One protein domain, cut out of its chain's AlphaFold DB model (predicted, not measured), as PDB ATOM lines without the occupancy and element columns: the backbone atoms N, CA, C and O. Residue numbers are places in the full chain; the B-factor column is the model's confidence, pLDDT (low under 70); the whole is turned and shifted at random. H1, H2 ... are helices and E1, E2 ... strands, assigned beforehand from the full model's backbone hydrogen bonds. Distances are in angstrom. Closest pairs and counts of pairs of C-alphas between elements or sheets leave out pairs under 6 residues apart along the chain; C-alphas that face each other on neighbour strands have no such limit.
ATOM      1  N   GLY A 237     -66.339 -32.969  -4.482       62.75
ATOM      2  CA  GLY A 237     -66.025 -31.645  -3.921       62.75
ATOM      3  C   GLY A 237     -67.026 -31.113  -2.882       62.75
ATOM      4  O   GLY A 237     -66.674 -30.251  -2.074       62.75
ATOM      5  N   SER A 238     -68.242 -31.665  -2.841       53.44
ATOM      6  CA  SER A 238     -69.354 -31.326  -1.949       53.44
ATOM      7  C   SER A 238     -68.980 -31.513  -0.473       53.44
ATOM      8  O   SER A 238     -69.482 -30.817   0.408       53.44
ATOM      9  N   HIS A 239     -67.999 -32.378  -0.203       49.56
ATOM     10  CA  HIS A 239     -67.462 -32.633   1.133       49.56
ATOM     11  C   HIS A 239     -66.311 -31.704   1.567       49.56
ATOM     12  O   HIS A 239     -65.762 -31.868   2.664       49.56
ATOM     13  N   GLY A 240     -66.017 -30.673   0.773       44.25
ATOM     14  CA  GLY A 240     -65.231 -29.512   1.171       44.25
ATOM     15  C   GLY A 240     -63.715 -29.654   1.036       44.25
ATOM     16  O   GLY A 240     -63.148 -30.741   0.947       44.25
ATOM     17  N   HIS A 241     -63.062 -28.492   1.057       52.69
ATOM     18  CA  HIS A 241     -61.621 -28.330   1.223       52.69
ATOM     19  C   HIS A 241     -61.080 -29.266   2.323       52.69
ATOM     20  O   HIS A 241     -61.589 -29.251   3.449       52.69
ATOM     21  N   GLY A 242     -60.070 -30.081   1.995       61.81
ATOM     22  CA  GLY A 242     -59.427 -31.007   2.937       61.81
ATOM     23  C   GLY A 242     -59.203 -32.432   2.421       61.81
ATOM     24  O   GLY A 242     -58.569 -33.218   3.113       61.81
ATOM     25  N   GLN A 243     -59.684 -32.779   1.226       75.00
ATOM     26  CA  GLN A 243     -59.325 -34.050   0.591       75.00
ATOM     27  C   GLN A 243     -57.859 -34.030   0.126       75.00
ATOM     28  O   GLN A 243     -57.354 -33.003  -0.336       75.00
ATOM     29  N   LEU A 244     -57.190 -35.173   0.267       80.44
ATOM     30  CA  LEU A 244     -55.783 -35.363  -0.060       80.44
ATOM     31  C   LEU A 244     -55.606 -36.715  -0.747       80.44
ATOM     32  O   LEU A 244     -56.075 -37.727  -0.228       80.44
ATOM     33  N   GLY A 245     -54.925 -36.729  -1.888       86.25
ATOM     34  CA  GLY A 245     -54.470 -37.964  -2.513       86.25
ATOM     35  C   GLY A 245     -53.146 -38.416  -1.906       86.25
ATOM     36  O   GLY A 245     -52.250 -37.601  -1.692       86.25
ATOM     37  N   LEU A 246     -53.017 -39.710  -1.636       88.38
ATOM     38  CA  LEU A 246     -51.768 -40.333  -1.206       88.38
ATOM     39  C   LEU A 246     -51.382 -41.359  -2.271       88.38
ATOM     40  O   LEU A 246     -52.108 -42.328  -2.466       88.38
ATOM     41  N   SER A 247     -50.267 -41.128  -2.952       89.38
ATOM     42  CA  SER A 247     -49.687 -42.041  -3.934       89.38
ATOM     43  C   SER A 247     -48.398 -42.612  -3.360       89.38
ATOM     44  O   SER A 247     -47.604 -41.875  -2.774       89.38
ATOM     45  N   PHE A 248     -48.191 -43.920  -3.457       89.50
ATOM     46  CA  PHE A 248     -46.978 -44.570  -2.970       89.50
ATOM     47  C   PHE A 248     -46.729 -45.890  -3.687       89.50
ATOM     48  O   PHE A 248     -47.638 -46.466  -4.273       89.50
ATOM     49  N   GLY A 249     -45.487 -46.375  -3.620       77.94
ATOM     50  CA  GLY A 249     -45.098 -47.602  -4.325       77.94
ATOM     51  C   GLY A 249     -44.995 -47.422  -5.839       77.94
ATOM     52  O   GLY A 249     -45.042 -48.399  -6.574       77.94
ATOM     53  N   ILE A 250     -44.867 -46.177  -6.293       78.38
ATOM     54  CA  ILE A 250     -44.696 -45.862  -7.702       78.38
ATOM     55  C   ILE A 250     -43.247 -46.176  -8.080       78.38
ATOM     56  O   ILE A 250     -42.325 -45.600  -7.519       78.38
ATOM     57  N   GLU A 251     -43.041 -47.113  -9.000       76.88
ATOM     58  CA  GLU A 251     -41.710 -47.443  -9.535       76.88
ATOM     59  C   GLU A 251     -41.400 -46.668 -10.830       76.88
ATOM     60  O   GLU A 251     -40.272 -46.697 -11.327       76.88
ATOM     61  N   GLU A 252     -42.390 -45.932 -11.353       80.38
ATOM     62  CA  GLU A 252     -42.306 -45.160 -12.595       80.38
ATOM     63  C   GLU A 252     -43.018 -43.785 -12.513       80.38
ATOM     64  O   GLU A 252     -42.855 -43.014 -11.568       80.38
ATOM     65  N   ARG A 253     -43.782 -43.404 -13.541       82.25
ATOM     66  CA  ARG A 253     -44.553 -42.159 -13.564       82.25
ATOM     67  C   ARG A 253     -45.847 -42.335 -12.768       82.25
ATOM     68  O   ARG A 253     -46.630 -43.235 -13.047       82.25
ATOM     69  N   ASP A 254     -46.113 -41.419 -11.842       85.62
ATOM     70  CA  ASP A 254     -47.346 -41.382 -11.042       85.62
ATOM     71  C   ASP A 254     -48.525 -40.818 -11.858       85.62
ATOM     72  O   ASP A 254     -49.016 -39.710 -11.637       85.62
ATOM     73  N   ILE A 255     -48.975 -41.594 -12.849       84.50
ATOM     74  CA  ILE A 255     -50.109 -41.238 -13.715       84.50
ATOM     75  C   ILE A 255     -51.377 -41.043 -12.873       84.50
ATOM     76  O   ILE A 255     -52.150 -40.125 -13.139       84.50
ATOM     77  N   TRP A 256     -51.564 -41.847 -11.820       88.81
ATOM     78  CA  TRP A 256     -52.686 -41.706 -10.891       88.81
ATOM     79  C   TRP A 256     -52.734 -40.305 -10.267       88.81
ATOM     80  O   TRP A 256     -53.756 -39.623 -10.366       88.81
ATOM     81  N   GLY A 257     -51.626 -39.834  -9.684       88.25
ATOM     82  CA  GLY A 257     -51.576 -38.522  -9.045       88.25
ATOM     83  C   GLY A 257     -51.743 -37.370 -10.034       88.25
ATOM     84  O   GLY A 257     -52.446 -36.400  -9.738       88.25
ATOM     85  N   GLU A 258     -51.167 -37.484 -11.234       85.38
ATOM     86  CA  GLU A 258     -51.377 -36.506 -12.309       85.38
ATOM     87  C   GLU A 258     -52.861 -36.402 -12.684       85.38
ATOM     88  O   GLU A 258     -53.416 -35.308 -12.779       85.38
ATOM     89  N   LEU A 259     -53.544 -37.536 -12.818       84.62
ATOM     90  CA  LEU A 259     -54.952 -37.568 -13.195       84.62
ATOM     91  C   LEU A 259     -55.874 -37.058 -12.099       84.62
ATOM     92  O   LEU A 259     -56.776 -36.272 -12.382       84.62
ATOM     93  N   VAL A 260     -55.653 -37.468 -10.853       86.81
ATOM     94  CA  VAL A 260     -56.475 -37.031  -9.720       86.81
ATOM     95  C   VAL A 260     -56.342 -35.520  -9.507       86.81
ATOM     96  O   VAL A 260     -57.346 -34.821  -9.329       86.81
ATOM     97  N   THR A 261     -55.122 -34.989  -9.608       84.81
ATOM     98  CA  THR A 261     -54.871 -33.543  -9.507       84.81
ATOM     99  C   THR A 261     -55.477 -32.771 -10.679       84.81
ATOM    100  O   THR A 261     -56.076 -31.721 -10.463       84.81
ATOM    101  N   GLN A 262     -55.379 -33.279 -11.911       81.88
ATOM    102  CA  GLN A 262     -55.942 -32.631 -13.099       81.88
ATOM    103  C   GLN A 262     -57.467 -32.661 -13.125       81.88
ATOM    104  O   GLN A 262     -58.108 -31.644 -13.384       81.88
ATOM    105  N   LYS A 263     -58.054 -33.836 -12.885       84.44
ATOM    106  CA  LYS A 263     -59.487 -34.067 -13.049       84.44
ATOM    107  C   LYS A 263     -60.297 -33.493 -11.895       84.44
ATOM    108  O   LYS A 263     -61.373 -32.948 -12.133       84.44
ATOM    109  N   PHE A 264     -59.793 -33.626 -10.669       85.38
ATOM    110  CA  PHE A 264     -60.538 -33.288  -9.454       85.38
ATOM    111  C   PHE A 264     -59.925 -32.131  -8.662       85.38
ATOM    112  O   PHE A 264     -60.482 -31.731  -7.643       85.38
ATOM    113  N   GLY A 265     -58.788 -31.577  -9.098       82.44
ATOM    114  CA  GLY A 265     -58.123 -30.486  -8.381       82.44
ATOM    115  C   GLY A 265     -57.588 -30.900  -7.008       82.44
ATOM    116  O   GLY A 265     -57.358 -30.041  -6.155       82.44
ATOM    117  N   LEU A 266     -57.432 -32.204  -6.759       82.44
ATOM    118  CA  LEU A 266     -57.026 -32.722  -5.458       82.44
ATOM    119  C   LEU A 266     -55.507 -32.693  -5.318       82.44
ATOM    120  O   LEU A 266     -54.831 -33.265  -6.167       82.44
ATOM    121  N   PRO A 267     -54.945 -32.087  -4.257       81.88
ATOM    122  CA  PRO A 267     -53.516 -32.174  -4.007       81.88
ATOM    123  C   PRO A 267     -53.098 -33.620  -3.714       81.88
ATOM    124  O   PRO A 267     -53.827 -34.349  -3.037       81.88
ATOM    125  N   VAL A 268     -51.912 -34.017  -4.181       86.06
ATOM    126  CA  VAL A 268     -51.382 -35.383  -4.019       86.06
ATOM    127  C   VAL A 268     -50.034 -35.363  -3.306       86.06
ATOM    128  O   VAL A 268     -49.141 -34.601  -3.668       86.06
ATOM    129  N   HIS A 269     -49.871 -36.223  -2.306       86.75
ATOM    130  CA  HIS A 269     -48.578 -36.557  -1.720       86.75
ATOM    131  C   HIS A 269     -48.067 -37.844  -2.345       86.75
ATOM    132  O   HIS A 269     -48.722 -38.877  -2.240       86.75
ATOM    133  N   LEU A 270     -46.893 -37.779  -2.960       88.00
ATOM    134  CA  LEU A 270     -46.215 -38.917  -3.560       88.00
ATOM    135  C   LEU A 270     -45.112 -39.394  -2.614       88.00
ATOM    136  O   LEU A 270     -44.134 -38.681  -2.420       88.00
ATOM    137  N   PHE A 271     -45.253 -40.584  -2.037       87.81
ATOM    138  CA  PHE A 271     -44.225 -41.244  -1.235       87.81
ATOM    139  C   PHE A 271     -43.542 -42.329  -2.065       87.81
ATOM    140  O   PHE A 271     -44.062 -43.433  -2.232       87.81
ATOM    141  N   ASP A 272     -42.367 -42.009  -2.589       85.19
ATOM    142  CA  ASP A 272     -41.619 -42.897  -3.467       85.19
ATOM    143  C   ASP A 272     -40.140 -42.926  -3.070       85.19
ATOM    144  O   ASP A 272     -39.465 -41.901  -2.935       85.19
ATOM    145  N   CYS A 273     -39.636 -44.138  -2.863       84.81
ATOM    146  CA  CYS A 273     -38.237 -44.396  -2.571       84.81
ATOM    147  C   CYS A 273     -37.559 -45.348  -3.570       84.81
ATOM    148  O   CYS A 273     -36.380 -45.670  -3.390       84.81
ATOM    149  N   TYR A 274     -38.285 -45.816  -4.586       83.75
ATOM    150  CA  TYR A 274     -37.803 -46.758  -5.589       83.75
ATOM    151  C   TYR A 274     -37.066 -46.040  -6.712       83.75
ATOM    152  O   TYR A 274     -36.027 -46.522  -7.173       83.75
ATOM    153  N   ILE A 275     -37.542 -44.859  -7.101       80.38
ATOM    154  CA  ILE A 275     -36.983 -44.130  -8.234       80.38
ATOM    155  C   ILE A 275     -35.851 -43.198  -7.771       80.38
ATOM    156  O   ILE A 275     -36.023 -42.404  -6.838       80.38
ATOM    157  N   PRO A 276     -34.668 -43.242  -8.418       81.00
ATOM    158  CA  PRO A 276     -33.648 -42.213  -8.244       81.00
ATOM    159  C   PRO A 276     -34.225 -40.819  -8.509       81.00
ATOM    160  O   PRO A 276     -35.018 -40.637  -9.433       81.00
ATOM    161  N   LEU A 277     -33.805 -39.826  -7.724       75.19
ATOM    162  CA  LEU A 277     -34.376 -38.476  -7.767       75.19
ATOM    163  C   LEU A 277     -34.376 -37.904  -9.190       75.19
ATOM    164  O   LEU A 277     -35.350 -37.292  -9.607       75.19
ATOM    165  N   GLU A 278     -33.305 -38.158  -9.939       76.75
ATOM    166  CA  GLU A 278     -33.056 -37.660 -11.291       76.75
ATOM    167  C   GLU A 278     -33.989 -38.278 -12.340       76.75
ATOM    168  O   GLU A 278     -34.161 -37.709 -13.415       76.75
ATOM    169  N   ARG A 279     -34.572 -39.446 -12.045       79.19
ATOM    170  CA  ARG A 279     -35.434 -40.199 -12.965       79.19
ATOM    171  C   ARG A 279     -36.916 -40.011 -12.708       79.19
ATOM    172  O   ARG A 279     -37.695 -40.292 -13.605       79.19
ATOM    173  N   SER A 280     -37.301 -39.563 -11.519       77.19
ATOM    174  CA  SER A 280     -38.697 -39.280 -11.202       77.19
ATOM    175  C   SER A 280     -38.998 -37.833 -11.592       77.19
ATOM    176  O   SER A 280     -38.497 -36.916 -10.931       77.19
ATOM    177  N   PRO A 281     -39.783 -37.563 -12.656       77.00
ATOM    178  CA  PRO A 281     -40.102 -36.190 -13.040       77.00
ATOM    179  C   PRO A 281     -40.752 -35.374 -11.907       77.00
ATOM    180  O   PRO A 281     -40.353 -34.221 -11.708       77.00
ATOM    181  N   PRO A 282     -41.667 -35.956 -11.098       72.25
ATOM    182  CA  PRO A 282     -42.178 -35.296  -9.904       72.25
ATOM    183  C   PRO A 282     -41.069 -34.970  -8.895       72.25
ATOM    184  O   PRO A 282     -40.962 -33.828  -8.441       72.25
ATOM    185  N   MET A 283     -40.215 -35.939  -8.548       74.75
ATOM    186  CA  MET A 283     -39.233 -35.761  -7.470       74.75
ATOM    187  C   MET A 283     -38.038 -34.885  -7.888       74.75
ATOM    188  O   MET A 283     -37.505 -34.147  -7.062       74.75
ATOM    189  N   SER A 284     -37.645 -34.910  -9.164       76.19
ATOM    190  CA  SER A 284     -36.620 -34.025  -9.748       76.19
ATOM    191  C   SER A 284     -37.096 -32.581  -9.936       76.19
ATOM    192  O   SER A 284     -36.280 -31.703 -10.212       76.19
ATOM    193  N   GLY A 285     -38.404 -32.324  -9.818       69.62
ATOM    194  CA  GLY A 285     -39.003 -31.017 -10.100       69.62
ATOM    195  C   GLY A 285     -39.016 -30.654 -11.587       69.62
ATOM    196  O   GLY A 285     -39.135 -29.478 -11.926       69.62
ATOM    197  N   THR A 286     -38.863 -31.641 -12.475       70.94
ATOM    198  CA  THR A 286     -38.960 -31.449 -13.931       70.94
ATOM    199  C   THR A 286     -40.400 -31.572 -14.436       70.94
ATOM    200  O   THR A 286     -40.716 -31.061 -15.510       70.94
ATOM    201  N   ALA A 287     -41.293 -32.191 -13.655       71.88
ATOM    202  CA  ALA A 287     -42.728 -32.143 -13.899       71.88
ATOM    203  C   ALA A 287     -43.281 -30.757 -13.517       71.88
ATOM    204  O   ALA A 287     -43.045 -30.282 -12.401       71.88
ATOM    205  N   PRO A 288     -44.033 -30.087 -14.402       67.19
ATOM    206  CA  PRO A 288     -44.617 -28.802 -14.066       67.19
ATOM    207  C   PRO A 288     -45.724 -29.001 -13.019       67.19
ATOM    208  O   PRO A 288     -46.654 -29.788 -13.190       67.19
ATOM    209  N   ASN A 289     -45.570 -28.308 -11.891       66.62
ATOM    210  CA  ASN A 289     -46.447 -28.407 -10.731       66.62
ATOM    211  C   ASN A 289     -47.517 -27.316 -10.806       66.62
ATOM    212  O   ASN A 289     -47.166 -26.133 -10.856       66.62
ATOM    213  N   ASN A 290     -48.799 -27.690 -10.775       64.25
ATOM    214  CA  ASN A 290     -49.918 -26.745 -10.778       64.25
ATOM    215  C   ASN A 290     -49.950 -25.831 -12.024       64.25
ATOM    216  O   ASN A 290     -50.396 -24.685 -11.962       64.25
ATOM    217  N   SER A 291     -49.457 -26.319 -13.165       57.56
ATOM    218  CA  SER A 291     -49.673 -25.669 -14.454       57.56
ATOM    219  C   SER A 291     -50.900 -26.306 -15.093       57.56
ATOM    220  O   SER A 291     -50.852 -27.473 -15.474       57.56
ATOM    221  N   ALA A 292     -51.990 -25.558 -15.243       54.34
ATOM    222  CA  ALA A 292     -53.211 -26.050 -15.889       54.34
ATOM    223  C   ALA A 292     -52.984 -26.581 -17.328       54.34
ATOM    224  O   ALA A 292     -53.847 -27.258 -17.876       54.34
ATOM    225  N   THR A 293     -51.823 -26.300 -17.933       59.03
ATOM    226  CA  THR A 293     -51.435 -26.717 -19.285       59.03
ATOM    227  C   THR A 293     -49.965 -27.130 -19.347       59.03
ATOM    228  O   THR A 293     -49.085 -26.346 -18.987       59.03
ATOM    229  N   CYS A 294     -49.688 -28.317 -19.888       59.50
ATOM    230  CA  CYS A 294     -48.341 -28.768 -20.228       59.50
ATOM    231  C   CYS A 294     -48.113 -28.703 -21.728       59.50
ATOM    232  O   CYS A 294     -48.547 -29.586 -22.460       59.50
ATOM    233  N   ALA A 295     -47.392 -27.686 -22.189       56.34
ATOM    234  CA  ALA A 295     -47.070 -27.572 -23.607       56.34
ATOM    235  C   ALA A 295     -46.069 -28.646 -24.090       56.34
ATOM    236  O   ALA A 295     -45.974 -28.885 -25.290       56.34
ATOM    237  N   LYS A 296     -45.280 -29.250 -23.182       56.75
ATOM    238  CA  LYS A 296     -44.150 -30.137 -23.515       56.75
ATOM    239  C   LYS A 296     -43.964 -31.266 -22.487       56.75
ATOM    240  O   LYS A 296     -44.355 -31.114 -21.328       56.75
ATOM    241  N   ASN A 297     -43.387 -32.400 -22.895       55.53
ATOM    242  CA  ASN A 297     -42.990 -33.499 -22.006       55.53
ATOM    243  C   ASN A 297     -41.699 -33.154 -21.234       55.53
ATOM    244  O   ASN A 297     -41.096 -32.101 -21.447       55.53
ATOM    245  N   HIS A 298     -41.263 -34.043 -20.335       50.34
ATOM    246  CA  HIS A 298     -40.009 -33.883 -19.578       50.34
ATOM    247  C   HIS A 298     -38.747 -33.893 -20.471       50.34
ATOM    248  O   HIS A 298     -37.661 -33.590 -19.989       50.34
ATOM    249  N   LEU A 299     -38.896 -34.198 -21.768       50.00
ATOM    250  CA  LEU A 299     -37.856 -34.167 -22.800       50.00
ATOM    251  C   LEU A 299     -37.946 -32.922 -23.710       50.00
ATOM    252  O   LEU A 299     -37.115 -32.746 -24.594       50.00
ATOM    253  N   GLY A 300     -38.917 -32.025 -23.494       53.19
ATOM    254  CA  GLY A 300     -39.096 -30.805 -24.291       53.19
ATOM    255  C   GLY A 300     -39.870 -30.981 -25.606       53.19
ATOM    256  O   GLY A 300     -39.972 -30.024 -26.378       53.19
ATOM    257  N   GLU A 301     -40.449 -32.153 -25.852       54.34
ATOM    258  CA  GLU A 301     -41.229 -32.474 -27.051       54.34
ATOM    259  C   GLU A 301     -42.731 -32.213 -26.826       54.34
ATOM    260  O   GLU A 301     -43.193 -32.274 -25.681       54.34
ATOM    261  N   PRO A 302     -43.523 -31.934 -27.878       50.34
ATOM    262  CA  PRO A 302     -44.983 -31.875 -27.776       50.34
ATOM    263  C   PRO A 302     -45.528 -33.198 -27.215       50.34
ATOM    264  O   PRO A 302     -45.232 -34.267 -27.745       50.34
ATOM    265  N   LYS A 303     -46.293 -33.147 -26.117       53.19
ATOM    266  CA  LYS A 303     -46.881 -34.359 -25.523       53.19
ATOM    267  C   LYS A 303     -47.981 -34.912 -26.435       53.19
ATOM    268  O   LYS A 303     -48.872 -34.168 -26.827       53.19
ATOM    269  N   LEU A 304     -47.952 -36.226 -26.672       46.47
ATOM    270  CA  LEU A 304     -49.081 -36.975 -27.238       46.47
ATOM    271  C   LEU A 304     -50.263 -37.071 -26.253       46.47
ATOM    272  O   LEU A 304     -51.402 -37.149 -26.697       46.47
ATOM    273  N   ASP A 305     -50.008 -36.973 -24.938       51.94
ATOM    274  CA  ASP A 305     -51.045 -37.030 -23.897       51.94
ATOM    275  C   ASP A 305     -51.118 -35.750 -23.041       51.94
ATOM    276  O   ASP A 305     -50.109 -35.337 -22.467       51.94
ATOM    277  N   PRO A 306     -52.306 -35.156 -22.827       55.72
ATOM    278  CA  PRO A 306     -52.495 -33.917 -22.060       55.72
ATOM    279  C   PRO A 306     -52.385 -34.082 -20.528       55.72
ATOM    280  O   PRO A 306     -52.814 -33.199 -19.783       55.72
ATOM    281  N   ILE A 307     -51.846 -35.201 -20.030       60.38
ATOM    282  CA  ILE A 307     -51.867 -35.546 -18.599       60.38
ATOM    283  C   ILE A 307     -50.701 -34.872 -17.865       60.38
ATOM    284  O   ILE A 307     -49.538 -35.029 -18.265       60.38
ATOM    285  N   CYS A 308     -51.029 -34.105 -16.820       73.12
ATOM    286  CA  CYS A 308     -50.104 -33.367 -15.959       73.12
ATOM    287  C   CYS A 308     -50.702 -33.068 -14.586       73.12
ATOM    288  O   CYS A 308     -51.917 -33.089 -14.430       73.12
ATOM    289  N   TYR A 309     -49.863 -32.683 -13.619       74.12
ATOM    290  CA  TYR A 309     -50.328 -32.253 -12.301       74.12
ATOM    291  C   TYR A 309     -51.071 -30.909 -12.359       74.12
ATOM    292  O   TYR A 309     -50.470 -29.835 -12.256       74.12
ATOM    293  N   GLY A 310     -52.396 -30.971 -12.524       67.75
ATOM    294  CA  GLY A 310     -53.268 -29.790 -12.579       67.75
ATOM    295  C   GLY A 310     -53.494 -29.109 -11.225       67.75
ATOM    296  O   GLY A 310     -53.974 -27.980 -11.184       67.75
ATOM    297  N   ALA A 311     -53.098 -29.761 -10.133       74.50
ATOM    298  CA  ALA A 311     -53.061 -29.233  -8.774       74.50
ATOM    299  C   ALA A 311     -51.684 -29.496  -8.144       74.50
ATOM    300  O   ALA A 311     -50.823 -30.140  -8.745       74.50
ATOM    301  N   SER A 312     -51.454 -28.980  -6.934       73.31
ATOM    302  CA  SER A 312     -50.161 -29.146  -6.269       73.31
ATOM    303  C   SER A 312     -49.860 -30.610  -5.921       73.31
ATOM    304  O   SER A 312     -50.670 -31.262  -5.261       73.31
ATOM    305  N   TYR A 313     -48.674 -31.090  -6.294       77.50
ATOM    306  CA  TYR A 313     -48.141 -32.382  -5.851       77.50
ATOM    307  C   TYR A 313     -46.936 -32.218  -4.914       77.50
ATOM    308  O   TYR A 313     -46.202 -31.222  -4.998       77.50
ATOM    309  N   TYR A 314     -46.729 -33.206  -4.039       76.38
ATOM    310  CA  TYR A 314     -45.750 -33.161  -2.952       76.38
ATOM    311  C   TYR A 314     -44.900 -34.433  -2.888       76.38
ATOM    312  O   TYR A 314     -45.368 -35.462  -2.405       76.38
ATOM    313  N   PRO A 315     -43.656 -34.376  -3.387       81.94
ATOM    314  CA  PRO A 315     -42.758 -35.520  -3.405       81.94
ATOM    315  C   PRO A 315     -42.102 -35.765  -2.036       81.94
ATOM    316  O   PRO A 315     -41.470 -34.875  -1.462       81.94
ATOM    317  N   HIS A 316     -42.186 -36.998  -1.544       82.31
ATOM    318  CA  HIS A 316     -41.539 -37.504  -0.338       82.31
ATOM    319  C   HIS A 316     -40.654 -38.698  -0.691       82.31
ATOM    320  O   HIS A 316     -41.129 -39.710  -1.197       82.31
ATOM    321  N   ARG A 317     -39.359 -38.610  -0.362       84.12
ATOM    322  CA  ARG A 317     -38.403 -39.710  -0.554       84.12
ATOM    323  C   ARG A 317     -38.382 -40.651   0.648       84.12
ATOM    324  O   ARG A 317     -37.345 -40.827   1.284       84.12
ATOM    325  N   SER A 318     -39.540 -41.209   0.971       86.31
ATOM    326  CA  SER A 318     -39.735 -42.084   2.126       86.31
ATOM    327  C   SER A 318     -40.332 -43.398   1.648       86.31
ATOM    328  O   SER A 318     -41.307 -43.390   0.899       86.31
ATOM    329  N   CYS A 319     -39.755 -44.525   2.065       87.94
ATOM    330  CA  CYS A 319     -40.394 -45.812   1.831       87.94
ATOM    331  C   CYS A 319     -41.501 -45.999   2.871       87.94
ATOM    332  O   CYS A 319     -41.234 -45.867   4.064       87.94
ATOM    333  N   LEU A 320     -42.720 -46.320   2.441       86.81
ATOM    334  CA  LEU A 320     -43.818 -46.614   3.359       86.81
ATOM    335  C   LEU A 320     -43.964 -48.123   3.573       86.81
ATOM    336  O   LEU A 320     -43.918 -48.903   2.621       86.81
ATOM    337  N   ALA A 321     -44.171 -48.534   4.822       86.31
ATOM    338  CA  ALA A 321     -44.597 -49.882   5.188       86.31
ATOM    339  C   ALA A 321     -45.598 -49.836   6.351       86.31
ATOM    340  O   ALA A 321     -45.836 -48.795   6.957       86.31
ATOM    341  N   GLY A 322     -46.184 -50.988   6.688       79.81
ATOM    342  CA  GLY A 322     -47.084 -51.101   7.845       79.81
ATOM    343  C   GLY A 322     -46.385 -50.984   9.208       79.81
ATOM    344  O   GLY A 322     -47.058 -51.023  10.231       79.81
ATOM    345  N   GLN A 323     -45.054 -50.896   9.232       83.38
ATOM    346  CA  GLN A 323     -44.231 -50.751  10.433       83.38
ATOM    347  C   GLN A 323     -42.882 -50.113  10.075       83.38
ATOM    348  O   GLN A 323     -42.421 -50.272   8.943       83.38
ATOM    349  N   ASP A 324     -42.245 -49.464  11.050       87.88
ATOM    350  CA  ASP A 324     -40.861 -48.995  10.943       87.88
ATOM    351  C   ASP A 324     -39.897 -50.198  10.871       87.88
ATOM    352  O   ASP A 324     -39.856 -51.048  11.770       87.88
ATOM    353  N   VAL A 325     -39.175 -50.336   9.757       91.44
ATOM    354  CA  VAL A 325     -38.266 -51.459   9.506       91.44
ATOM    355  C   VAL A 325     -37.202 -51.118   8.464       91.44
ATOM    356  O   VAL A 325     -37.441 -50.400   7.496       91.44
ATOM    357  N   VAL A 326     -36.015 -51.713   8.597       90.38
ATOM    358  CA  VAL A 326     -34.990 -51.681   7.545       90.38
ATOM    359  C   VAL A 326     -35.004 -52.999   6.769       90.38
ATOM    360  O   VAL A 326     -34.698 -54.053   7.325       90.38
ATOM    361  N   VAL A 327     -35.316 -52.949   5.471       86.00
ATOM    362  CA  VAL A 327     -35.281 -54.106   4.560       86.00
ATOM    363  C   VAL A 327     -34.299 -53.808   3.434       86.00
ATOM    364  O   VAL A 327     -34.400 -52.785   2.766       86.00
ATOM    365  N   GLU A 328     -33.308 -54.682   3.231       87.06
ATOM    366  CA  GLU A 328     -32.309 -54.542   2.151       87.06
ATOM    367  C   GLU A 328     -31.623 -53.158   2.122       87.06
ATOM    368  O   GLU A 328     -31.443 -52.556   1.066       87.06
TER     369      GLU A 328
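This is residues 237 to 328 of the 816 residues of the protein "Hypothetical protein" of Symbiodinium pilosum (UniProt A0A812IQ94). With little regular structure, a small parallel sheet, E1, E2, E3, has H1 packed along one face, while residues 322 to 328, with E4, stick out. The 92 printed residues, under half in named elements, are mixed: E1, H1, E2, H2, E3, E4. The whole is compact, radius of gyration of the C-alphas 14.0 A, and flat, 41 by 38 by 16 A.

Find E1, residues 245 to 248, beginning at C-alpha 245 (-54.470, -37.964, -2.513); its sheet adds E2, 268 to 271, and E3, 313 to 316. H1, 255 to 264, runs 13.8 A; H2 is 281 to 284. E4, 325 to 327, ends at C-alpha 327 (-35.281, -54.106, 4.560).

Look at N 247 and O 269, 2.8 A, across E1 and E2, and N 270 and O 314, 2.8 A, across E2 and E3. H1, its O i to N i+4 pairs within hydrogen-bond range, is on the sheet in two layers, a helix on one face of a sheet, height over the sheet 8.6 A; its closest C-alphas to E2 are those of Gly 257 and Val 268, 5.9 A. H2, too short for such pairs, only grazes the sheet. E1, H1, E2 and E2, H2, E3 are strand-helix-strand units, parallel neighbours with a helix between, crossovers right-handed. E4 pairs with no named strand.

The printed part has no cut; the H2 to E3 link is long, and pLDDT is under 70 in 28 residues, among them 288 to 307.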